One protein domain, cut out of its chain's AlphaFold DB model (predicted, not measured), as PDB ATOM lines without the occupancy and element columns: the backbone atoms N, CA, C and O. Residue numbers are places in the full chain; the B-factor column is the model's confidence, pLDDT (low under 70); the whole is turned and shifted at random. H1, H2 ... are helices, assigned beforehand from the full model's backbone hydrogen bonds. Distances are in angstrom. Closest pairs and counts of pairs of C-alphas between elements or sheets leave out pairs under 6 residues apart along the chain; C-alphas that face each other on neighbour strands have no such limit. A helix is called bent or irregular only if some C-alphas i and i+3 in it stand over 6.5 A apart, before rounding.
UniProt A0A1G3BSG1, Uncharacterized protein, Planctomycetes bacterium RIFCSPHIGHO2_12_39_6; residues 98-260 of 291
ATOM      1  N   ILE A  98     -46.217  46.773  35.890       48.25
ATOM      2  CA  ILE A  98     -45.611  45.698  35.081       48.25
ATOM      3  C   ILE A  98     -44.260  46.141  34.514       48.25
ATOM      4  O   ILE A  98     -43.275  45.422  34.640       48.25
ATOM      5  N   ALA A  99     -44.195  47.344  33.938       53.00
ATOM      6  CA  ALA A  99     -42.960  47.867  33.358       53.00
ATOM      7  C   ALA A  99     -41.851  48.114  34.396       53.00
ATOM      8  O   ALA A  99     -40.675  48.112  34.047       53.00
ATOM      9  N   LYS A 100     -42.214  48.342  35.666       61.81
ATOM     10  CA  LYS A 100     -41.258  48.661  36.736       61.81
ATOM     11  C   LYS A 100     -40.744  47.441  37.496       61.81
ATOM     12  O   LYS A 100     -39.673  47.540  38.076       61.81
ATOM     13  N   ASN A 101     -41.478  46.325  37.512       50.59
ATOM     14  CA  ASN A 101     -41.101  45.130  38.277       50.59
ATOM     15  C   ASN A 101     -41.514  43.834  37.543       50.59
ATOM     16  O   ASN A 101     -42.484  43.188  37.947       50.59
ATOM     17  N   PRO A 102     -40.807  43.433  36.471       57.03
ATOM     18  CA  PRO A 102     -41.149  42.237  35.690       57.03
ATOM     19  C   PRO A 102     -41.042  40.930  36.499       57.03
ATOM     20  O   PRO A 102     -41.823  40.005  36.280       57.03
ATOM     21  N   GLU A 103     -40.146  40.884  37.489       50.56
ATOM     22  CA  GLU A 103     -39.934  39.757  38.416       50.56
ATOM     23  C   GLU A 103     -41.203  39.417  39.229       50.56
ATOM     24  O   GLU A 103     -41.532  38.257  39.444       50.56
ATOM     25  N   LEU A 104     -41.985  40.433  39.618       45.09
ATOM     26  CA  LEU A 104     -43.216  40.266  40.401       45.09
ATOM     27  C   LEU A 104     -44.318  39.537  39.617       45.09
ATOM     28  O   LEU A 104     -45.224  38.963  40.216       45.09
ATOM     29  N   PHE A 105     -44.254  39.540  38.283       48.19
ATOM     30  CA  PHE A 105     -45.251  38.885  37.439       48.19
ATOM     31  C   PHE A 105     -45.005  37.390  37.256       48.19
ATOM     32  O   PHE A 105     -45.983  36.653  37.148       48.19
ATOM     33  N   SER A 106     -43.753  36.921  37.275       50.50
ATOM     34  CA  SER A 106     -43.477  35.477  37.298       50.50
ATOM     35  C   SER A 106     -43.998  34.863  38.601       50.50
ATOM     36  O   SER A 106     -44.630  33.806  38.586       50.50
ATOM     37  N   ASP A 107     -43.857  35.591  39.711       44.38
ATOM     38  CA  ASP A 107     -44.402  35.204  41.004       44.38
ATOM     39  C   ASP A 107     -45.934  35.309  41.052       44.38
ATOM     40  O   ASP A 107     -46.571  34.391  41.557       44.38
ATOM     41  N   ILE A 108     -46.558  36.351  40.487       41.75
ATOM     42  CA  ILE A 108     -48.029  36.469  40.425       41.75
ATOM     43  C   ILE A 108     -48.650  35.436  39.469       41.75
ATOM     44  O   ILE A 108     -49.707  34.890  39.781       41.75
ATOM     45  N   ASP A 109     -48.021  35.115  38.338       42.81
ATOM     46  CA  ASP A 109     -48.468  34.047  37.430       42.81
ATOM     47  C   ASP A 109     -48.321  32.672  38.105       42.81
ATOM     48  O   ASP A 109     -49.249  31.863  38.088       42.81
ATOM     49  N   ARG A 110     -47.218  32.436  38.830       46.62
ATOM     50  CA  ARG A 110     -47.027  31.215  39.628       46.62
ATOM     51  C   ARG A 110     -48.033  31.116  40.781       46.62
ATOM     52  O   ARG A 110     -48.624  30.055  40.990       46.62
ATOM     53  N   ILE A 111     -48.263  32.204  41.519       43.53
ATOM     54  CA  ILE A 111     -49.220  32.273  42.637       43.53
ATOM     55  C   ILE A 111     -50.658  32.130  42.128       43.53
ATOM     56  O   ILE A 111     -51.430  31.365  42.693       43.53
ATOM     57  N   SER A 112     -51.033  32.796  41.035       37.50
ATOM     58  CA  SER A 112     -52.383  32.679  40.471       37.50
ATOM     59  C   SER A 112     -52.652  31.277  39.924       37.50
ATOM     60  O   SER A 112     -53.708  30.719  40.216       37.50
ATOM     61  N   ARG A 113     -51.688  30.638  39.245       41.56
ATOM     62  CA  ARG A 113     -51.814  29.232  38.820       41.56
ATOM     63  C   ARG A 113     -51.927  28.282  40.008       41.56
ATOM     64  O   ARG A 113     -52.793  27.417  40.004       41.56
ATOM     65  N   THR A 114     -51.116  28.459  41.049       40.25
ATOM     66  CA  THR A 114     -51.180  27.603  42.249       40.25
ATOM     67  C   THR A 114     -52.453  27.813  43.076       40.25
ATOM     68  O   THR A 114     -53.012  26.835  43.573       40.25
ATOM     69  N   MET A 115     -52.969  29.044  43.181       32.25
ATOM     70  CA  MET A 115     -54.239  29.338  43.862       32.25
ATOM     71  C   MET A 115     -55.449  28.806  43.085       32.25
ATOM     72  O   MET A 115     -56.304  28.156  43.683       32.25
ATOM     73  N   VAL A 116     -55.497  28.997  41.759       45.25
ATOM     74  CA  VAL A 116     -56.574  28.457  40.904       45.25
ATOM     75  C   VAL A 116     -56.597  26.930  40.960       45.25
ATOM     76  O   VAL A 116     -57.669  26.334  41.054       45.25
ATOM     77  N   VAL A 117     -55.424  26.292  40.972       47.56
ATOM     78  CA  VAL A 117     -55.310  24.840  41.134       47.56
ATOM     79  C   VAL A 117     -55.894  24.410  42.487       47.56
ATOM     80  O   VAL A 117     -56.755  23.535  42.505       47.56
ATOM     81  N   ASN A 118     -55.526  25.051  43.603       41.22
ATOM     82  CA  ASN A 118     -56.046  24.698  44.937       41.22
ATOM     83  C   ASN A 118     -57.576  24.855  45.069       41.22
ATOM     84  O   ASN A 118     -58.235  23.974  45.629       41.22
ATOM     85  N   ASP A 119     -58.155  25.925  44.520       47.69
ATOM     86  CA  ASP A 119     -59.603  26.154  44.581       47.69
ATOM     87  C   ASP A 119     -60.390  25.173  43.691       47.69
ATOM     88  O   ASP A 119     -61.430  24.650  44.109       47.69
ATOM     89  N   LEU A 120     -59.867  24.829  42.506       46.44
ATOM     90  CA  LEU A 120     -60.466  23.819  41.623       46.44
ATOM     91  C   LEU A 120     -60.422  22.414  42.236       46.44
ATOM     92  O   LEU A 120     -61.397  21.662  42.137       46.44
ATOM     93  N   TRP A 121     -59.333  22.066  42.928       49.53
ATOM     94  CA  TRP A 121     -59.244  20.817  43.686       49.53
ATOM     95  C   TRP A 121     -60.300  20.749  44.789       49.53
ATOM     96  O   TRP A 121     -61.031  19.760  44.886       49.53
ATOM     97  N   GLY A 122     -60.430  21.815  45.583       52.16
ATOM     98  CA  GLY A 122     -61.450  21.909  46.628       52.16
ATOM     99  C   GLY A 122     -62.874  21.774  46.079       52.16
ATOM    100  O   GLY A 122     -63.718  21.127  46.705       52.16
ATOM    101  N   MET A 123     -63.138  22.321  44.889       53.62
ATOM    102  CA  MET A 123     -64.426  22.192  44.203       53.62
ATOM    103  C   MET A 123     -64.716  20.766  43.719       53.62
ATOM    104  O   MET A 123     -65.841  20.297  43.896       53.62
ATOM    105  N   GLY A 124     -63.727  20.052  43.171       55.16
ATOM    106  CA  GLY A 124     -63.894  18.661  42.729       55.16
ATOM    107  C   GLY A 124     -64.326  17.733  43.870       55.16
ATOM    108  O   GLY A 124     -65.312  17.004  43.747       55.16
ATOM    109  N   TYR A 125     -63.660  17.827  45.026       53.16
ATOM    110  CA  TYR A 125     -64.020  17.037  46.211       53.16
ATOM    111  C   TYR A 125     -65.364  17.454  46.825       53.16
ATOM    112  O   TYR A 125     -66.137  16.583  47.236       53.16
ATOM    113  N   LYS A 126     -65.677  18.758  46.860       57.62
ATOM    114  CA  LYS A 126     -66.974  19.257  47.350       57.62
ATOM    115  C   LYS A 126     -68.135  18.780  46.479       57.62
ATOM    116  O   LYS A 126     -69.118  18.276  47.017       57.62
ATOM    117  N   ASN A 127     -67.998  18.839  45.156       56.12
ATOM    118  CA  ASN A 127     -69.029  18.348  44.240       56.12
ATOM    119  C   ASN A 127     -69.228  16.831  44.370       56.12
ATOM    120  O   ASN A 127     -70.363  16.364  44.345       56.12
ATOM    121  N   LEU A 128     -68.159  16.068  44.627       57.28
ATOM    122  CA  LEU A 128     -68.261  14.627  44.877       57.28
ATOM    123  C   LEU A 128     -69.019  14.286  46.171       57.28
ATOM    124  O   LEU A 128     -69.640  13.232  46.258       57.28
ATOM    125  N   SER A 129     -68.951  15.157  47.183       57.56
ATOM    126  CA  SER A 129     -69.684  14.989  48.447       57.56
ATOM    127  C   SER A 129     -71.169  15.363  48.360       57.56
ATOM    128  O   SER A 129     -71.947  14.930  49.205       57.56
ATOM    129  N   LEU A 130     -71.562  16.129  47.336       59.22
ATOM    130  CA  LEU A 130     -72.944  16.559  47.082       59.22
ATOM    131  C   LEU A 130     -73.752  15.547  46.251       59.22
ATOM    132  O   LEU A 130     -74.975  15.645  46.185       59.22
ATOM    133  N   LEU A 131     -73.090  14.565  45.634       57.62
ATOM    134  CA  LEU A 131     -73.738  13.459  44.930       57.62
ATOM    135  C   LEU A 131     -74.348  12.505  45.971       57.62
ATOM    136  O   LEU A 131     -73.628  11.822  46.696       57.62
ATOM    137  N   GLY A 132     -75.679  12.532  46.085       54.97
ATOM    138  CA  GLY A 132     -76.461  11.881  47.140       54.97
ATOM    139  C   GLY A 132     -76.201  10.382  47.355       54.97
ATOM    140  O   GLY A 132     -75.625   9.680  46.527       54.97
ATOM    141  N   SER A 133     -76.690   9.881  48.491       57.94
ATOM    142  CA  SER A 133     -76.473   8.543  49.078       57.94
ATOM    143  C   SER A 133     -76.843   7.320  48.216       57.94
ATOM    144  O   SER A 133     -76.651   6.191  48.664       57.94
ATOM    145  N   GLY A 134     -77.346   7.507  46.994       57.41
ATOM    146  CA  GLY A 134     -77.897   6.439  46.158       57.41
ATOM    147  C   GLY A 134     -76.873   5.494  45.523       57.41
ATOM    148  O   GLY A 134     -77.243   4.384  45.158       57.41
ATOM    149  N   ASN A 135     -75.591   5.874  45.404       70.56
ATOM    150  CA  ASN A 135     -74.604   5.043  44.696       70.56
ATOM    151  C   ASN A 135     -73.215   5.017  45.360       70.56
ATOM    152  O   ASN A 135     -72.185   5.374  44.780       70.56
ATOM    153  N   THR A 136     -73.186   4.596  46.627       78.38
ATOM    154  CA  THR A 136     -71.975   4.597  47.468       78.38
ATOM    155  C   THR A 136     -70.818   3.782  46.884       78.38
ATOM    156  O   THR A 136     -69.658   4.139  47.089       78.38
ATOM    157  N   GLU A 137     -71.087   2.709  46.134       82.94
ATOM    158  CA  GLU A 137     -70.043   1.892  45.507       82.94
ATOM    159  C   GLU A 137     -69.351   2.614  44.349       82.94
ATOM    160  O   GLU A 137     -68.124   2.591  44.255       82.94
ATOM    161  N   GLN A 138     -70.106   3.292  43.490       79.75
ATOM    162  CA  GLN A 138     -69.540   4.012  42.351       79.75
ATOM    163  C   GLN A 138     -68.762   5.249  42.804       79.75
ATOM    164  O   GLN A 138     -67.642   5.468  42.345       79.75
ATOM    165  N   ILE A 139     -69.273   5.980  43.802       80.81
ATOM    166  CA  ILE A 139     -68.532   7.073  44.449       80.81
ATOM    167  C   ILE A 139     -67.212   6.548  45.036       80.81
ATOM    168  O   ILE A 139     -66.168   7.185  44.881       80.81
ATOM    169  N   ARG A 140     -67.225   5.368  45.673       84.81
ATOM    170  CA  ARG A 140     -66.011   4.724  46.201       84.81
ATOM    171  C   ARG A 140     -65.020   4.384  45.087       84.81
ATOM    172  O   ARG A 140     -63.841   4.685  45.247       84.81
ATOM    173  N   LYS A 141     -65.491   3.823  43.964       86.25
ATOM    174  CA  LYS A 141     -64.665   3.505  42.783       86.25
ATOM    175  C   LYS A 141     -64.020   4.759  42.192       86.25
ATOM    176  O   LYS A 141     -62.815   4.765  41.946       86.25
ATOM    177  N   THR A 142     -64.783   5.838  42.034       84.44
ATOM    178  CA  THR A 142     -64.263   7.123  41.547       84.44
ATOM    179  C   THR A 142     -63.221   7.708  42.501       84.44
ATOM    180  O   THR A 142     -62.154   8.128  42.055       84.44
ATOM    181  N   LYS A 143     -63.473   7.678  43.818       87.06
ATOM    182  CA  LYS A 143     -62.496   8.120  44.828       87.06
ATOM    183  C   LYS A 143     -61.218   7.284  44.793       87.06
ATOM    184  O   LYS A 143     -60.132   7.855  44.830       87.06
ATOM    185  N   SER A 144     -61.328   5.958  44.688       86.94
ATOM    186  CA  SER A 144     -60.153   5.087  44.588       86.94
ATOM    187  C   SER A 144     -59.370   5.317  43.298       86.94
ATOM    188  O   SER A 144     -58.145   5.299  43.333       86.94
ATOM    189  N   LEU A 145     -60.056   5.585  42.182       85.38
ATOM    190  CA  LEU A 145     -59.411   5.904  40.910       85.38
ATOM    191  C   LEU A 145     -58.648   7.229  41.001       85.38
ATOM    192  O   LEU A 145     -57.487   7.283  40.616       85.38
ATOM    193  N   LEU A 146     -59.268   8.273  41.560       87.94
ATOM    194  CA  LEU A 146     -58.613   9.568  41.756       87.94
ATOM    195  C   LEU A 146     -57.396   9.450  42.684       87.94
ATOM    196  O   LEU A 146     -56.341  10.005  42.386       87.94
ATOM    197  N   ALA A 147     -57.520   8.694  43.779       89.38
ATOM    198  CA  ALA A 147     -56.408   8.434  44.689       89.38
ATOM    199  C   ALA A 147     -55.260   7.689  43.987       89.38
ATOM    200  O   ALA A 147     -54.108   8.099  44.108       89.38
ATOM    201  N   ALA A 148     -55.567   6.648  43.207       87.94
ATOM    202  CA  ALA A 148     -54.568   5.915  42.433       87.94
ATOM    203  C   ALA A 148     -53.872   6.816  41.399       87.94
ATOM    204  O   ALA A 148     -52.646   6.803  41.309       87.94
ATOM    205  N   SER A 149     -54.627   7.645  40.672       88.62
ATOM    206  CA  SER A 149     -54.069   8.618  39.727       88.62
ATOM    207  C   SER A 149     -53.141   9.620  40.414       88.62
ATOM    208  O   SER A 149     -52.055   9.879  39.905       88.62
ATOM    209  N   ASN A 150     -53.518  10.141  41.587       89.88
ATOM    210  CA  ASN A 150     -52.675  11.076  42.334       89.88
ATOM    211  C   ASN A 150     -51.360  10.435  42.784       89.88
ATOM    212  O   ASN A 150     -50.316  11.032  42.563       89.88
ATOM    213  N   VAL A 151     -51.385   9.201  43.299       92.75
ATOM    214  CA  VAL A 151     -50.158   8.467  43.671       92.75
ATOM    215  C   VAL A 151     -49.223   8.295  42.472       92.75
ATOM    216  O   VAL A 151     -48.006   8.427  42.596       92.75
ATOM    217  N   ILE A 152     -49.781   8.017  41.293       91.12
ATOM    218  CA  ILE A 152     -49.004   7.890  40.057       91.12
ATOM    219  C   ILE A 152     -48.387   9.235  39.668       91.12
ATOM    220  O   ILE A 152     -47.198   9.288  39.353       91.12
ATOM    221  N   ILE A 153     -49.169  10.316  39.704       93.25
ATOM    222  CA  ILE A 153     -48.683  11.657  39.369       93.25
ATOM    223  C   ILE A 153     -47.615  12.117  40.368       93.25
ATOM    224  O   ILE A 153     -46.597  12.652  39.941       93.25
ATOM    225  N   ASP A 154     -47.792  11.849  41.662       95.94
ATOM    226  CA  ASP A 154     -46.795  12.132  42.699       95.94
ATOM    227  C   ASP A 154     -45.500  11.364  42.422       95.94
ATOM    228  O   ASP A 154     -44.416  11.942  42.431       95.94
ATOM    229  N   ARG A 155     -45.600  10.082  42.049       95.56
ATOM    230  CA  ARG A 155     -44.427   9.287  41.671       95.56
ATOM    231  C   ARG A 155     -43.710   9.846  40.441       95.56
ATOM    232  O   ARG A 155     -42.483   9.820  40.390       95.56
ATOM    233  N   ILE A 156     -44.448  10.315  39.437       95.44
ATOM    234  CA  ILE A 156     -43.878  10.960  38.244       95.44
ATOM    235  C   ILE A 156     -43.199  12.277  38.634       95.44
ATOM    236  O   ILE A 156     -42.091  12.548  38.172       95.44
ATOM    237  N   ASP A 157     -43.827  13.079  39.489       96.81
ATOM    238  CA  ASP A 157     -43.271  14.338  39.988       96.81
ATOM    239  C   ASP A 157     -41.955  14.093  40.747       96.81
ATOM    240  O   ASP A 157     -40.926  14.686  40.428       96.81
ATOM    241  N   ASP A 158     -41.934  13.118  41.654       97.31
ATOM    242  CA  ASP A 158     -40.735  12.744  42.411       97.31
ATOM    243  C   ASP A 158     -39.597  12.236  41.520       97.31
ATOM    244  O   ASP A 158     -38.434  12.554  41.763       97.31
ATOM    245  N   LEU A 159     -39.911  11.471  40.469       96.62
ATOM    246  CA  LEU A 159     -38.908  11.000  39.509       96.62
ATOM    247  C   LEU A 159     -38.393  12.123  38.602       96.62
ATOM    248  O   LEU A 159     -37.245  12.075  38.169       96.62
ATOM    249  N   THR A 160     -39.220  13.125  38.300       96.31
ATOM    250  CA  THR A 160     -38.849  14.217  37.388       96.31
ATOM    251  C   THR A 160     -38.099  15.341  38.091       96.31
ATOM    252  O   THR A 160     -37.154  15.875  37.519       96.31
ATOM    253  N   LYS A 161     -38.423  15.672  39.343       96.56
ATOM    254  CA  LYS A 161     -37.720  16.710  40.121       96.56
ATOM    255  C   LYS A 161     -36.186  16.663  40.037       96.56
ATOM    256  O   LYS A 161     -35.603  17.694  39.709       96.56
ATOM    257  N   PRO A 162     -35.515  15.520  40.277       95.56
ATOM    258  CA  PRO A 162     -34.056  15.454  40.200       95.56
ATOM    259  C   PRO A 162     -33.507  15.436  38.765       95.56
ATOM    260  O   PRO A 162     -32.319  15.673  38.579       95.56
ATOM    261  N   LEU A 163     -34.337  15.137  37.758       93.06
ATOM    262  CA  LEU A 163     -33.930  15.035  36.350       93.06
ATOM    263  C   LEU A 163     -34.101  16.351  35.578       93.06
ATOM    264  O   LEU A 163     -33.476  16.535  34.537       93.06
ATOM    265  N   PHE A 164     -34.964  17.236  36.077       93.12
ATOM    266  CA  PHE A 164     -35.319  18.516  35.473       93.12
ATOM    267  C   PHE A 164     -34.928  19.636  36.428       93.12
ATOM    268  O   PHE A 164     -35.770  20.111  37.197       93.12
ATOM    269  N   THR A 165     -33.647  20.014  36.407       92.62
ATOM    270  CA  THR A 165     -33.078  20.982  37.361       92.62
ATOM    271  C   THR A 165     -32.832  22.362  36.761       92.62
ATOM    272  O   THR A 165     -32.713  23.342  37.498       92.62
ATOM    273  N   LYS A 166     -32.738  22.461  35.431       90.06
ATOM    274  CA  LYS A 166     -32.393  23.704  34.734       90.06
ATOM    275  C   LYS A 166     -33.632  24.436  34.221       90.06
ATOM    276  O   LYS A 166     -34.560  23.841  33.676       90.06
ATOM    277  N   THR A 167     -33.609  25.756  34.372       88.81
ATOM    278  CA  THR A 167     -34.575  26.678  33.763       88.81
ATOM    279  C   THR A 167     -34.297  26.833  32.259       88.81
ATOM    280  O   THR A 167     -33.204  26.478  31.802       88.81
ATOM    281  N   ALA A 168     -35.280  27.354  31.509       83.88
ATOM    282  CA  ALA A 168     -35.335  27.513  30.040       83.88
ATOM    283  C   ALA A 168     -34.051  28.057  29.368       83.88
ATOM    284  O   ALA A 168     -33.968  29.224  28.994       83.88
ATOM    285  N   THR A 169     -33.035  27.207  29.194       87.44
ATOM    286  CA  THR A 169     -31.689  27.593  28.730       87.44
ATOM    287  C   THR A 169     -31.039  26.504  27.872       87.44
ATOM    288  O   THR A 169     -31.467  25.353  27.860       87.44
ATOM    289  N   VAL A 170     -29.936  26.827  27.185       87.38
ATOM    290  CA  VAL A 170     -29.123  25.825  26.456       87.38
ATOM    291  C   VAL A 170     -28.655  24.693  27.383       87.38
ATOM    292  O   VAL A 170     -28.581  23.538  26.966       87.38
ATOM    293  N   ALA A 171     -28.398  24.998  28.660       85.94
ATOM    294  CA  ALA A 171     -27.987  24.007  29.651       85.94
ATOM    295  C   ALA A 171     -29.059  22.929  29.887       85.94
ATOM    296  O   ALA A 171     -28.713  21.759  30.022       85.94
ATOM    297  N   GLN A 172     -30.342  23.299  29.870       89.56
ATOM    298  CA  GLN A 172     -31.455  22.349  29.952       89.56
ATOM    299  C   GLN A 172     -31.476  21.408  28.751       89.56
ATOM    300  O   GLN A 172     -31.664  20.208  28.914       89.56
ATOM    301  N   TRP A 173     -31.258  21.929  27.543       88.62
ATOM    302  CA  TRP A 173     -31.223  21.078  26.355       88.62
ATOM    303  C   TRP A 173     -30.079  20.059  26.429       88.62
ATOM    304  O   TRP A 173     -30.273  18.888  26.104       88.62
ATOM    305  N   MET A 174     -28.906  20.474  26.922       89.81
ATOM    306  CA  MET A 174     -27.767  19.575  27.134       89.81
ATOM    307  C   MET A 174     -28.025  18.532  28.229       89.81
ATOM    308  O   MET A 174     -27.707  17.361  28.029       89.81
ATOM    309  N   GLU A 175     -28.612  18.924  29.364       89.94
ATOM    310  CA  GLU A 175     -29.018  17.996  30.433       89.94
ATOM    311  C   GLU A 175     -30.045  16.986  29.906       89.94
ATOM    312  O   GLU A 175     -29.884  15.777  30.079       89.94
ATOM    313  N   GLY A 176     -31.042  17.468  29.165       87.81
ATOM    314  CA  GLY A 176     -32.045  16.652  28.500       87.81
ATOM    315  C   GLY A 176     -31.451  15.649  27.518       87.81
ATOM    316  O   GLY A 176     -31.782  14.462  27.557       87.81
ATOM    317  N   ALA A 177     -30.530  16.095  26.665       90.88
ATOM    318  CA  ALA A 177     -29.799  15.220  25.756       90.88
ATOM    319  C   ALA A 177     -28.982  14.169  26.526       90.88
ATOM    320  O   ALA A 177     -29.021  12.989  26.175       90.88
ATOM    321  N   GLY A 178     -28.308  14.570  27.610       89.81
ATOM    322  CA  GLY A 178     -27.569  13.671  28.498       89.81
ATOM    323  C   GLY A 178     -28.462  12.606  29.137       89.81
ATOM    324  O   GLY A 178     -28.136  11.422  29.082       89.81
ATOM    325  N   ASN A 179     -29.626  12.992  29.662       90.62
ATOM    326  CA  ASN A 179     -30.608  12.073  30.244       90.62
ATOM    327  C   ASN A 179     -31.210  11.128  29.196       90.62
ATOM    328  O   ASN A 179     -31.359   9.929  29.449       90.62
ATOM    329  N   TYR A 180     -31.505  11.634  27.996       92.19
ATOM    330  CA  TYR A 180     -31.999  10.822  26.885       92.19
ATOM    331  C   TYR A 180     -30.973   9.766  26.456       92.19
ATOM    332  O   TYR A 180     -31.295   8.576  26.383       92.19
ATOM    333  N   VAL A 181     -29.728  10.182  26.209       90.62
ATOM    334  CA  VAL A 181     -28.634   9.277  25.832       90.62
ATOM    335  C   VAL A 181     -28.345   8.298  26.968       90.62
ATOM    336  O   VAL A 181     -28.258   7.097  26.722       90.62
ATOM    337  N   GLY A 182     -28.294   8.775  28.213       89.19
ATOM    338  CA  GLY A 182     -28.074   7.938  29.389       89.19
ATOM    339  C   GLY A 182     -29.166   6.887  29.588       89.19
ATOM    340  O   GLY A 182     -28.866   5.750  29.938       89.19
ATOM    341  N   THR A 183     -30.420   7.208  29.263       91.75
ATOM    342  CA  THR A 183     -31.526   6.237  29.258       91.75
ATOM    343  C   THR A 183     -31.335   5.166  28.181       91.75
ATOM    344  O   THR A 183     -31.533   3.978  28.439       91.75
ATOM    345  N   LYS A 184     -30.934   5.562  26.966       91.00
ATOM    346  CA  LYS A 184     -30.696   4.631  25.848       91.00
ATOM    347  C   LYS A 184     -29.509   3.706  26.107       91.00
ATOM    348  O   LYS A 184     -29.585   2.525  25.778       91.00
ATOM    349  N   LEU A 185     -28.450   4.240  26.708       93.69
ATOM    350  CA  LEU A 185     -27.237   3.505  27.059       93.69
ATOM    351  C   LEU A 185     -27.315   2.818  28.428       93.69
ATOM    352  O   LEU A 185     -26.391   2.094  28.781       93.69
ATOM    353  N   LYS A 186     -28.407   3.013  29.181       94.56
ATOM    354  CA  LYS A 186     -28.598   2.498  30.549       94.56
ATOM    355  C   LYS A 186     -27.481   2.918  31.517       94.56
ATOM    356  O   LYS A 186     -27.064   2.137  32.360       94.56
ATOM    357  N   THR A 187     -26.970   4.139  31.368       94.94
ATOM    358  CA  THR A 187     -25.946   4.719  32.257       94.94
ATOM    359  C   THR A 187     -26.534   5.674  33.293       94.94
ATOM    360  O   THR A 187     -25.827   6.114  34.194       94.94
ATOM    361  N   ASN A 188     -27.821   6.009  33.167       94.50
ATOM    362  CA  ASN A 188     -28.556   6.825  34.122       94.50
ATOM    363  C   ASN A 188     -29.810   6.067  34.583       94.50
ATOM    364  O   ASN A 188     -30.852   6.104  33.921       94.50
ATOM    365  N   ASP A 189     -29.695   5.387  35.725       96.31
ATOM    366  CA  ASP A 189     -30.755   4.546  36.291       96.31
ATOM    367  C   ASP A 189     -32.018   5.346  36.627       96.31
ATOM    368  O   ASP A 189     -33.132   4.868  36.411       96.31
ATOM    369  N   ALA A 190     -31.869   6.585  37.104       93.75
ATOM    370  CA  ALA A 190     -32.999   7.452  37.430       93.75
ATOM    371  C   ALA A 190     -33.781   7.846  36.169       93.75
ATOM    372  O   ALA A 190     -35.012   7.754  36.140       93.75
ATOM    373  N   ALA A 191     -33.072   8.220  35.100       93.50
ATOM    374  CA  ALA A 191     -33.695   8.555  33.824       93.50
ATOM    375  C   ALA A 191     -34.368   7.330  33.178       93.50
ATOM    376  O   ALA A 191     -35.486   7.419  32.662       93.50
ATOM    377  N   GLN A 192     -33.743   6.156  33.291       96.50
ATOM    378  CA  GLN A 192     -34.331   4.902  32.832       96.50
ATOM    379  C   GLN A 192     -35.587   4.526  33.623       96.50
ATOM    380  O   GLN A 192     -36.603   4.148  33.030       96.50
ATOM    381  N   LEU A 193     -35.539   4.645  34.952       95.75
ATOM    382  CA  LEU A 193     -36.683   4.394  35.819       95.75
ATOM    383  C   LEU A 193     -37.847   5.308  35.443       95.75
ATOM    384  O   LEU A 193     -38.972   4.825  35.309       95.75
ATOM    385  N   TYR A 194     -37.582   6.593  35.208       96.12
ATOM    386  CA  TYR A 194     -38.589   7.528  34.726       96.12
ATOM    387  C   TYR A 194     -39.202   7.100  33.384       96.12
ATOM    388  O   TYR A 194     -40.426   7.008  33.282       96.12
ATOM    389  N   ASP A 195     -38.393   6.786  32.366       95.31
ATOM    390  CA  ASP A 195     -38.911   6.428  31.036       95.31
ATOM    391  C   ASP A 195     -39.749   5.142  31.057       95.31
ATOM    392  O   ASP A 195     -40.817   5.077  30.441       95.31
ATOM    393  N   ASN A 196     -39.306   4.140  31.820       94.75
ATOM    394  CA  ASN A 196     -40.045   2.894  32.017       94.75
ATOM    395  C   ASN A 196     -41.372   3.142  32.745       94.75
ATOM    396  O   ASN A 196     -42.414   2.637  32.328       94.75
ATOM    397  N   THR A 197     -41.335   3.958  33.799       94.50
ATOM    398  CA  THR A 197     -42.512   4.333  34.592       94.50
ATOM    399  C   THR A 197     -43.531   5.074  33.728       94.50
ATOM    400  O   THR A 197     -44.703   4.702  33.689       94.50
ATOM    401  N   LYS A 198     -43.076   6.066  32.953       94.19
ATOM    402  CA  LYS A 198     -43.896   6.814  31.994       94.19
ATOM    403  C   LYS A 198     -44.592   5.877  31.004       94.19
ATOM    404  O   LYS A 198     -45.809   5.936  30.872       94.19
ATOM    405  N   LYS A 199     -43.854   4.978  30.343       92.19
ATOM    406  CA  LYS A 199     -44.420   4.034  29.357       92.19
ATOM    407  C   LYS A 199     -45.434   3.069  29.967       92.19
ATOM    408  O   LYS A 199     -46.488   2.848  29.374       92.19
ATOM    409  N   ALA A 200     -45.136   2.523  31.147       91.19
ATOM    410  CA  ALA A 200     -46.047   1.624  31.851       91.19
ATOM    411  C   ALA A 200     -47.366   2.326  32.212       91.19
ATOM    412  O   ALA A 200     -48.443   1.744  32.072       91.19
ATOM    413  N   PHE A 201     -47.296   3.592  32.630       89.00
ATOM    414  CA  PHE A 201     -48.484   4.343  33.017       89.00
ATOM    415  C   PHE A 201     -49.285   4.881  31.849       89.00
ATOM    416  O   PHE A 201     -50.509   4.874  31.943       89.00
ATOM    417  N   VAL A 202     -48.648   5.288  30.750       90.44
ATOM    418  CA  VAL A 202     -49.377   5.837  29.601       90.44
ATOM    419  C   VAL A 202     -50.417   4.849  29.081       90.44
ATOM    420  O   VAL A 202     -51.534   5.259  28.798       90.44
ATOM    421  N   SER A 203     -50.104   3.553  29.014       82.56
ATOM    422  CA  SER A 203     -51.080   2.551  28.567       82.56
ATOM    423  C   SER A 203     -52.311   2.488  29.485       82.56
ATOM    424  O   SER A 203     -53.444   2.383  29.010       82.56
ATOM    425  N   ASN A 204     -52.105   2.565  30.803       82.31
ATOM    426  CA  ASN A 204     -53.194   2.546  31.783       82.31
ATOM    427  C   ASN A 204     -53.995   3.852  31.754       82.31
ATOM    428  O   ASN A 204     -55.225   3.827  31.801       82.31
ATOM    429  N   LEU A 205     -53.294   4.981  31.641       80.25
ATOM    430  CA  LEU A 205     -53.884   6.307  31.566       80.25
ATOM    431  C   LEU A 205     -54.712   6.436  30.286       80.25
ATOM    432  O   LEU A 205     -55.894   6.729  30.370       80.25
ATOM    433  N   ALA A 206     -54.153   6.125  29.118       81.88
ATOM    434  CA  ALA A 206     -54.854   6.210  27.840       81.88
ATOM    435  C   ALA A 206     -56.170   5.416  27.859       81.88
ATOM    436  O   ALA A 206     -57.199   5.922  27.413       81.88
ATOM    437  N   ARG A 207     -56.178   4.230  28.486       79.94
ATOM    438  CA  ARG A 207     -57.400   3.436  28.677       79.94
ATOM    439  C   ARG A 207     -58.406   4.106  29.620       79.94
ATOM    440  O   ARG A 207     -59.606   4.027  29.380       79.94
ATOM    441  N   ALA A 208     -57.932   4.740  30.690       76.56
ATOM    442  CA  ALA A 208     -58.782   5.405  31.676       76.56
ATOM    443  C   ALA A 208     -59.364   6.739  31.172       76.56
ATOM    444  O   ALA A 208     -60.531   7.019  31.425       76.56
ATOM    445  N   ILE A 209     -58.569   7.555  30.470       72.06
ATOM    446  CA  ILE A 209     -58.991   8.875  29.973       72.06
ATOM    447  C   ILE A 209     -59.814   8.741  28.705       72.06
ATOM    448  O   ILE A 209     -60.845   9.399  28.582       72.06
ATOM    449  N   GLY A 210     -59.352   7.907  27.766       67.69
ATOM    450  CA  GLY A 210     -59.939   7.830  26.436       67.69
ATOM    451  C   GLY A 210     -61.434   7.561  26.503       67.69
ATOM    452  O   GLY A 210     -62.173   8.033  25.653       67.69
ATOM    453  N   SER A 211     -61.911   6.832  27.528       64.31
ATOM    454  CA  SER A 211     -63.303   6.351  27.618       64.31
ATOM    455  C   SER A 211     -63.755   5.610  26.348       64.31
ATOM    456  O   SER A 211     -64.928   5.268  26.186       64.31
ATOM    457  N   GLU A 212     -62.808   5.339  25.451       65.06
ATOM    458  CA  GLU A 212     -62.996   4.697  24.180       65.06
ATOM    459  C   GLU A 212     -63.138   3.220  24.481       65.06
ATOM    460  O   GLU A 212     -62.222   2.534  24.943       65.06
ATOM    461  N   LYS A 213     -64.351   2.727  24.255       72.56
ATOM    462  CA  LYS A 213     -64.638   1.301  24.250       72.56
ATOM    463  C   LYS A 213     -64.000   0.730  22.980       72.56
ATOM    464  O   LYS A 213     -64.663   0.632  21.955       72.56
ATOM    465  N   GLY A 214     -62.704   0.421  23.024       82.12
ATOM    466  CA  GLY A 214     -61.965  -0.015  21.839       82.12
ATOM    467  C   GLY A 214     -60.501  -0.371  22.085       82.12
ATOM    468  O   GLY A 214     -60.000  -0.332  23.211       82.12
ATOM    469  N   VAL A 215     -59.826  -0.762  21.002       87.44
ATOM    470  CA  VAL A 215     -58.372  -0.955  20.975       87.44
ATOM    471  C   VAL A 215     -57.726   0.425  20.926       87.44
ATOM    472  O   VAL A 215     -57.985   1.180  19.996       87.44
ATOM    473  N   LEU A 216     -56.898   0.739  21.924       87.44
ATOM    474  CA  LEU A 216     -56.082   1.953  21.935       87.44
ATOM    475  C   LEU A 216     -55.197   1.988  20.691       87.44
ATOM    476  O   LEU A 216     -54.455   1.032  20.452       87.44
ATOM    477  N   THR A 217     -55.262   3.072  19.922       89.69
ATOM    478  CA  THR A 217     -54.367   3.239  18.778       89.69
ATOM    479  C   THR A 217     -53.004   3.745  19.245       89.69
ATOM    480  O   THR A 217     -52.886   4.413  20.278       89.69
ATOM    481  N   ASP A 218     -51.954   3.476  18.465       91.06
ATOM    482  CA  ASP A 218     -50.610   4.005  18.747       91.06
ATOM    483  C   ASP A 218     -50.599   5.540  18.818       91.06
ATOM    484  O   ASP A 218     -49.819   6.137  19.560       91.06
ATOM    485  N   TYR A 219     -51.502   6.183  18.077       89.06
ATOM    486  CA  TYR A 219     -51.654   7.631  18.070       89.06
ATOM    487  C   TYR A 219     -52.209   8.173  19.397       89.06
ATOM    488  O   TYR A 219     -51.755   9.221  19.862       89.06
ATOM    489  N   ASP A 220     -53.119   7.450  20.054       86.50
ATOM    490  CA  ASP A 220     -53.645   7.838  21.372       86.50
ATOM    491  C   ASP A 220     -52.570   7.706  22.451       86.50
ATOM    492  O   ASP A 220     -52.408   8.587  23.299       86.50
ATOM    493  N   VAL A 221     -51.780   6.632  22.377       89.62
ATOM    494  CA  VAL A 221     -50.629   6.410  23.259       89.62
ATOM    495  C   VAL A 221     -49.577   7.507  23.063       89.62
ATOM    496  O   VAL A 221     -49.094   8.065  24.048       89.62
ATOM    497  N   ASP A 222     -49.250   7.871  21.820       91.12
ATOM    498  CA  ASP A 222     -48.291   8.944  21.513       91.12
ATOM    499  C   ASP A 222     -48.785  10.324  21.980       91.12
ATOM    500  O   ASP A 222     -48.027  11.104  22.567       91.12
ATOM    501  N   ARG A 223     -50.076  10.621  21.793       87.38
ATOM    502  CA  ARG A 223     -50.689  11.854  22.303       87.38
ATOM    503  C   ARG A 223     -50.565  11.938  23.821       87.38
ATOM    504  O   ARG A 223     -50.174  12.983  24.339       87.38
ATOM    505  N   MET A 224     -50.847  10.841  24.522       89.56
ATOM    506  CA  MET A 224     -50.697  10.789  25.972       89.56
ATOM    507  C   MET A 224     -49.237  10.906  26.398       89.56
ATOM    508  O   MET A 224     -48.955  11.642  27.335       89.56
ATOM    509  N   LEU A 225     -48.293  10.272  25.693       92.88
ATOM    510  CA  LEU A 225     -46.856  10.409  25.967       92.88
ATOM    511  C   LEU A 225     -46.383  11.868  25.915       92.88
ATOM    512  O   LEU A 225     -45.544  12.256  26.727       92.88
ATOM    513  N   LYS A 226     -46.924  12.679  25.000       92.50
ATOM    514  CA  LYS A 226     -46.576  14.106  24.857       92.50
ATOM    515  C   LYS A 226     -47.043  14.975  26.028       92.50
ATOM    516  O   LYS A 226     -46.431  16.015  26.275       92.50
ATOM    517  N   ALA A 227     -48.075  14.546  26.758       92.38
ATOM    518  CA  ALA A 227     -48.551  15.237  27.957       92.38
ATOM    519  C   ALA A 227     -47.582  15.096  29.147       92.38
ATOM    520  O   ALA A 227     -47.593  15.918  30.059       92.38
ATOM    521  N   TYR A 228     -46.702  14.090  29.134       95.62
ATOM    522  CA  TYR A 228     -45.684  13.919  30.168       95.62
ATOM    523  C   TYR A 228     -44.496  14.866  29.945       95.62
ATOM    524  O   TYR A 228     -44.232  15.290  28.810       95.62
ATOM    525  N   PRO A 229     -43.738  15.184  31.012       96.88
ATOM    526  CA  PRO A 229     -42.454  15.855  30.883       96.88
ATOM    527  C   PRO A 229     -41.539  15.107  29.907       96.88
ATOM    528  O   PRO A 229     -41.373  13.887  29.954       96.88
ATOM    529  N   ASN A 230     -40.965  15.835  28.966       95.75
ATOM    530  CA  ASN A 230     -40.005  15.307  28.013       95.75
ATOM    531  C   ASN A 230     -38.617  15.818  28.371       95.75
ATOM    532  O   ASN A 230     -38.502  16.890  28.937       95.75
ATOM    533  N   TRP A 231     -37.561  15.094  28.006       93.94
ATOM    534  CA  TRP A 231     -36.185  15.402  28.412       93.94
ATOM    535  C   TRP A 231     -35.731  16.827  28.096       93.94
ATOM    536  O   TRP A 231     -34.901  17.367  28.809       93.94
ATOM    537  N   GLY A 232     -36.275  17.433  27.042       89.69
ATOM    538  CA  GLY A 232     -35.977  18.808  26.655       89.69
ATOM    539  C   GLY A 232     -36.855  19.870  27.312       89.69
ATOM    540  O   GLY A 232     -36.743  21.020  26.907       89.69
ATOM    541  N   ASP A 233     -37.732  19.529  28.257       94.00
ATOM    542  CA  ASP A 233     -38.608  20.483  28.947       94.00
ATOM    543  C   ASP A 233     -37.865  21.220  30.070       94.00
ATOM    544  O   ASP A 233     -36.922  20.692  30.659       94.00
ATOM    545  N   SER A 234     -38.284  22.454  30.362       94.81
ATOM    546  CA  SER A 234     -37.743  23.228  31.485       94.81
ATOM    547  C   SER A 234     -38.412  22.820  32.789       94.81
ATOM    548  O   SER A 234     -39.440  22.136  32.772       94.81
ATOM    549  N   VAL A 235     -37.875  23.272  33.925       95.50
ATOM    550  CA  VAL A 235     -38.541  23.121  35.233       95.50
ATOM    551  C   VAL A 235     -39.985  23.635  35.164       95.50
ATOM    552  O   VAL A 235     -40.909  22.934  35.561       95.50
ATOM    553  N   GLU A 236     -40.196  24.812  34.572       94.75
ATOM    554  CA  GLU A 236     -41.511  25.452  34.476       94.75
ATOM    555  C   GLU A 236     -42.477  24.671  33.573       94.75
ATOM    556  O   GLU A 236     -43.658  24.519  33.900       94.75
ATOM    557  N   VAL A 237     -41.985  24.148  32.443       95.25
ATOM    558  CA  VAL A 237     -42.786  23.313  31.533       95.25
ATOM    559  C   VAL A 237     -43.130  21.981  32.198       95.25
ATOM    560  O   VAL A 237     -44.275  21.533  32.113       95.25
ATOM    561  N   ARG A 238     -42.173  21.368  32.906       96.12
ATOM    562  CA  ARG A 238     -42.392  20.141  33.678       96.12
ATOM    563  C   ARG A 238     -43.467  20.353  34.738       96.12
ATOM    564  O   ARG A 238     -44.430  19.592  34.766       96.12
ATOM    565  N   ASP A 239     -43.343  21.393  35.558       96.25
ATOM    566  CA  ASP A 239     -44.307  21.699  36.621       96.25
ATOM    567  C   ASP A 239     -45.702  21.995  36.050       96.25
ATOM    568  O   ASP A 239     -46.707  21.505  36.572       96.25
ATOM    569  N   SER A 240     -45.771  22.717  34.927       95.88
ATOM    570  CA  SER A 240     -47.032  22.990  34.224       95.88
ATOM    571  C   SER A 240     -47.706  21.706  33.734       95.88
ATOM    572  O   SER A 240     -48.905  21.527  33.943       95.88
ATOM    573  N   LYS A 241     -46.943  20.767  33.160       96.19
ATOM    574  CA  LYS A 241     -47.460  19.455  32.736       96.19
ATOM    575  C   LYS A 241     -47.922  18.595  33.913       96.19
ATOM    576  O   LYS A 241     -48.949  17.926  33.818       96.19
ATOM    577  N   ILE A 242     -47.204  18.622  35.040       95.88
ATOM    578  CA  ILE A 242     -47.622  17.939  36.278       95.88
ATOM    579  C   ILE A 242     -48.946  18.512  36.793       95.88
ATOM    580  O   ILE A 242     -49.851  17.748  37.140       95.88
ATOM    581  N   ALA A 243     -49.097  19.837  36.793       95.44
ATOM    582  CA  ALA A 243     -50.348  20.495  37.157       95.44
ATOM    583  C   ALA A 243     -51.493  20.152  36.183       95.44
ATOM    584  O   ALA A 243     -52.617  19.907  36.620       95.44
ATOM    585  N   GLU A 244     -51.221  20.068  34.882       92.81
ATOM    586  CA  GLU A 244     -52.217  19.686  33.877       92.81
ATOM    587  C   GLU A 244     -52.684  18.233  34.036       92.81
ATOM    588  O   GLU A 244     -53.887  17.981  34.078       92.81
ATOM    589  N   MET A 245     -51.765  17.283  34.237       92.12
ATOM    590  CA  MET A 245     -52.116  15.880  34.511       92.12
ATOM    591  C   MET A 245     -53.022  15.745  35.740       92.12
ATOM    592  O   MET A 245     -53.986  14.979  35.741       92.12
ATOM    593  N   ARG A 246     -52.736  16.536  36.774       92.50
ATOM    594  CA  ARG A 246     -53.543  16.668  37.988       92.50
ATOM    595  C   ARG A 246     -54.963  17.161  37.697       92.50
ATOM    596  O   ARG A 246     -55.930  16.555  38.162       92.50
ATOM    597  N   MET A 247     -55.095  18.214  36.890       90.62
ATOM    598  CA  MET A 247     -56.400  18.729  36.463       90.62
ATOM    599  C   MET A 247     -57.185  17.690  35.656       90.62
ATOM    600  O   MET A 247     -58.359  17.462  35.941       90.62
ATOM    601  N   ILE A 248     -56.536  17.014  34.705       88.69
ATOM    602  CA  ILE A 248     -57.164  15.981  33.873       88.69
ATOM    603  C   ILE A 248     -57.660  14.810  34.733       88.69
ATOM    604  O   ILE A 248     -58.794  14.361  34.568       88.69
ATOM    605  N   ALA A 249     -56.856  14.338  35.692       87.94
ATOM    606  CA  ALA A 249     -57.260  13.270  36.608       87.94
ATOM    607  C   ALA A 249     -58.505  13.649  37.432       87.94
ATOM    608  O   ALA A 249     -59.407  12.822  37.610       87.94
ATOM    609  N   SER A 250     -58.575  14.900  37.897       88.25
ATOM    610  CA  SER A 250     -59.735  15.440  38.612       88.25
ATOM    611  C   SER A 250     -60.980  15.531  37.717       88.25
ATOM    612  O   SER A 250     -62.059  15.092  38.119       88.25
ATOM    613  N   ASP A 251     -60.838  16.019  36.480       88.19
ATOM    614  CA  ASP A 251     -61.932  16.119  35.503       88.19
ATOM    615  C   ASP A 251     -62.506  14.740  35.141       88.19
ATOM    616  O   ASP A 251     -63.721  14.545  35.157       88.19
ATOM    617  N   ILE A 252     -61.659  13.732  34.921       85.19
ATOM    618  CA  ILE A 252     -62.114  12.354  34.666       85.19
ATOM    619  C   ILE A 252     -62.875  11.796  35.864       85.19
ATOM    620  O   ILE A 252     -63.922  11.166  35.699       85.19
ATOM    621  N   ALA A 253     -62.373  12.024  37.081       86.00
ATOM    622  CA  ALA A 253     -63.075  11.608  38.285       86.00
ATOM    623  C   ALA A 253     -64.452  12.288  38.384       86.00
ATOM    624  O   ALA A 253     -65.447  11.614  38.652       86.00
ATOM    625  N   ALA A 254     -64.538  13.586  38.084       85.75
ATOM    626  CA  ALA A 254     -65.798  14.324  38.068       85.75
ATOM    627  C   ALA A 254     -66.774  13.801  36.996       85.75
ATOM    628  O   ALA A 254     -67.940  13.554  37.302       85.75
ATOM    629  N   ARG A 255     -66.312  13.554  35.764       84.56
ATOM    630  CA  ARG A 255     -67.138  13.001  34.670       84.56
ATOM    631  C   ARG A 255     -67.656  11.604  34.977       84.56
ATOM    632  O   ARG A 255     -68.829  11.316  34.735       84.56
ATOM    633  N   ASN A 256     -66.805  10.755  35.551       83.56
ATOM    634  CA  ASN A 256     -67.223   9.442  36.026       83.56
ATOM    635  C   ASN A 256     -68.312   9.595  37.089       83.56
ATOM    636  O   ASN A 256     -69.347   8.956  36.978       83.56
ATOM    637  N   ALA A 257     -68.140  10.497  38.056       82.75
ATOM    638  CA  ALA A 257     -69.144  10.749  39.085       82.75
ATOM    639  C   ALA A 257     -70.495  11.240  38.526       82.75
ATOM    640  O   ALA A 257     -71.539  10.795  38.998       82.75
ATOM    641  N   LEU A 258     -70.482  12.106  37.505       81.81
ATOM    642  CA  LEU A 258     -71.690  12.612  36.837       81.81
ATOM    643  C   LEU A 258     -72.398  11.553  35.984       81.81
ATOM    644  O   LEU A 258     -73.622  11.556  35.892       81.81
ATOM    645  N   SER A 259     -71.653  10.618  35.391       79.69
ATOM    646  CA  SER A 259     -72.240   9.513  34.614       79.69
ATOM    647  C   SER A 259     -73.104   8.580  35.474       79.69
ATOM    648  O   SER A 259     -73.893   7.803  34.946       79.69
ATOM    649  N   TYR A 260     -72.955   8.656  36.798       72.25
ATOM    650  CA  TYR A 260     -73.646   7.824  37.779       72.25
ATOM    651  C   TYR A 260     -74.850   8.493  38.433       72.25
ATOM    652  O   TYR A 260     -75.660   7.821  39.075       72.25
TER     653      TYR A 260
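AT A GLANCE: This is residues 98 to 260 of the 291 residues of an uncharacterized protein of Planctomycetes bacterium RIFCSPHIGHO2_12_39_6 (UniProt A0A1G3BSG1). Two long helices, H2 and H6, lie side by side, running opposite ways, with H1 splaying away from H6 as an arm whose first residues stick out. H4 packs on the last part of H2, H3 stands across the end where H4 begins, and short H5 packs on H4. The printed part has 163 residues with six named helices, H1 to H6 in chain order, and no named strand; the class is all helix. It is only just compact, close to loose, with a radius of gyration of the C-alphas of 18.3 A, and flat, spanning 56 by 48 by 24 A.

IN THESE COORDINATES: H1, residues 103 to 130, begins at C-alpha 103 (-39.934, 39.757, 38.416) and is 41.3 A long. H2, residues 133 to 160, 39.8 A, is irregular, with C-alphas 134 and 137 9.1 A apart, and has a kink of 36 degrees near residue 140. H3 is residues 170 to 185. H4, residues 189 to 210, 31.0 A, has a kink of 34 degrees near residue 204. H5 is residues 218 to 227. H6, residues 235 to 259, 36.3 A, ends at C-alpha 259 (-72.240, 9.513, 34.614).

HOW THE PARTS SIT: H4 is the hub, touching three helices. Residues 179 to 184 of H3 touch it about perpendicular, at 89 degrees; the closest C-alphas, of Thr 183 and Gln 192, are 4.7 A apart. H5 touches it at a steep tilt of 62 degrees, closest at Ala 206 and Val 221, C-alphas 6.2 A apart. Residues 152 to 160 of H2 touch it, closest at Leu 159 and Tyr 194, C-alphas 5.9 A apart. H2 touches H6 at a shallow tilt of 12 degrees, opposite ways, closest at Thr 142 and Ala 253, C-alphas 5.7 A apart. Residues 117 to 128 of H1 touch H6 at a shallow tilt of 19 degrees, closest at Gly 124 and Ala 254, C-alphas 6.6 A apart. H1 and H4 are apart. Every O i to N i+4 pair is within hydrogen-bond range in H3 and H6; the figures are 23 of 24 in H1, 22 of 24 in H2, 16 of 18 in H4 and 5 of 6 in H5.

THE WHOLE: The farthest C-alphas, of Lys 100 and Gly 134, are 56.7 A apart. Residues 98 to 109, of which 103 to 109 belong to H1, stand free. The printed part has no cut and no long link. The pLDDT is under 70 at residues 98 to 134 and 210 to 212.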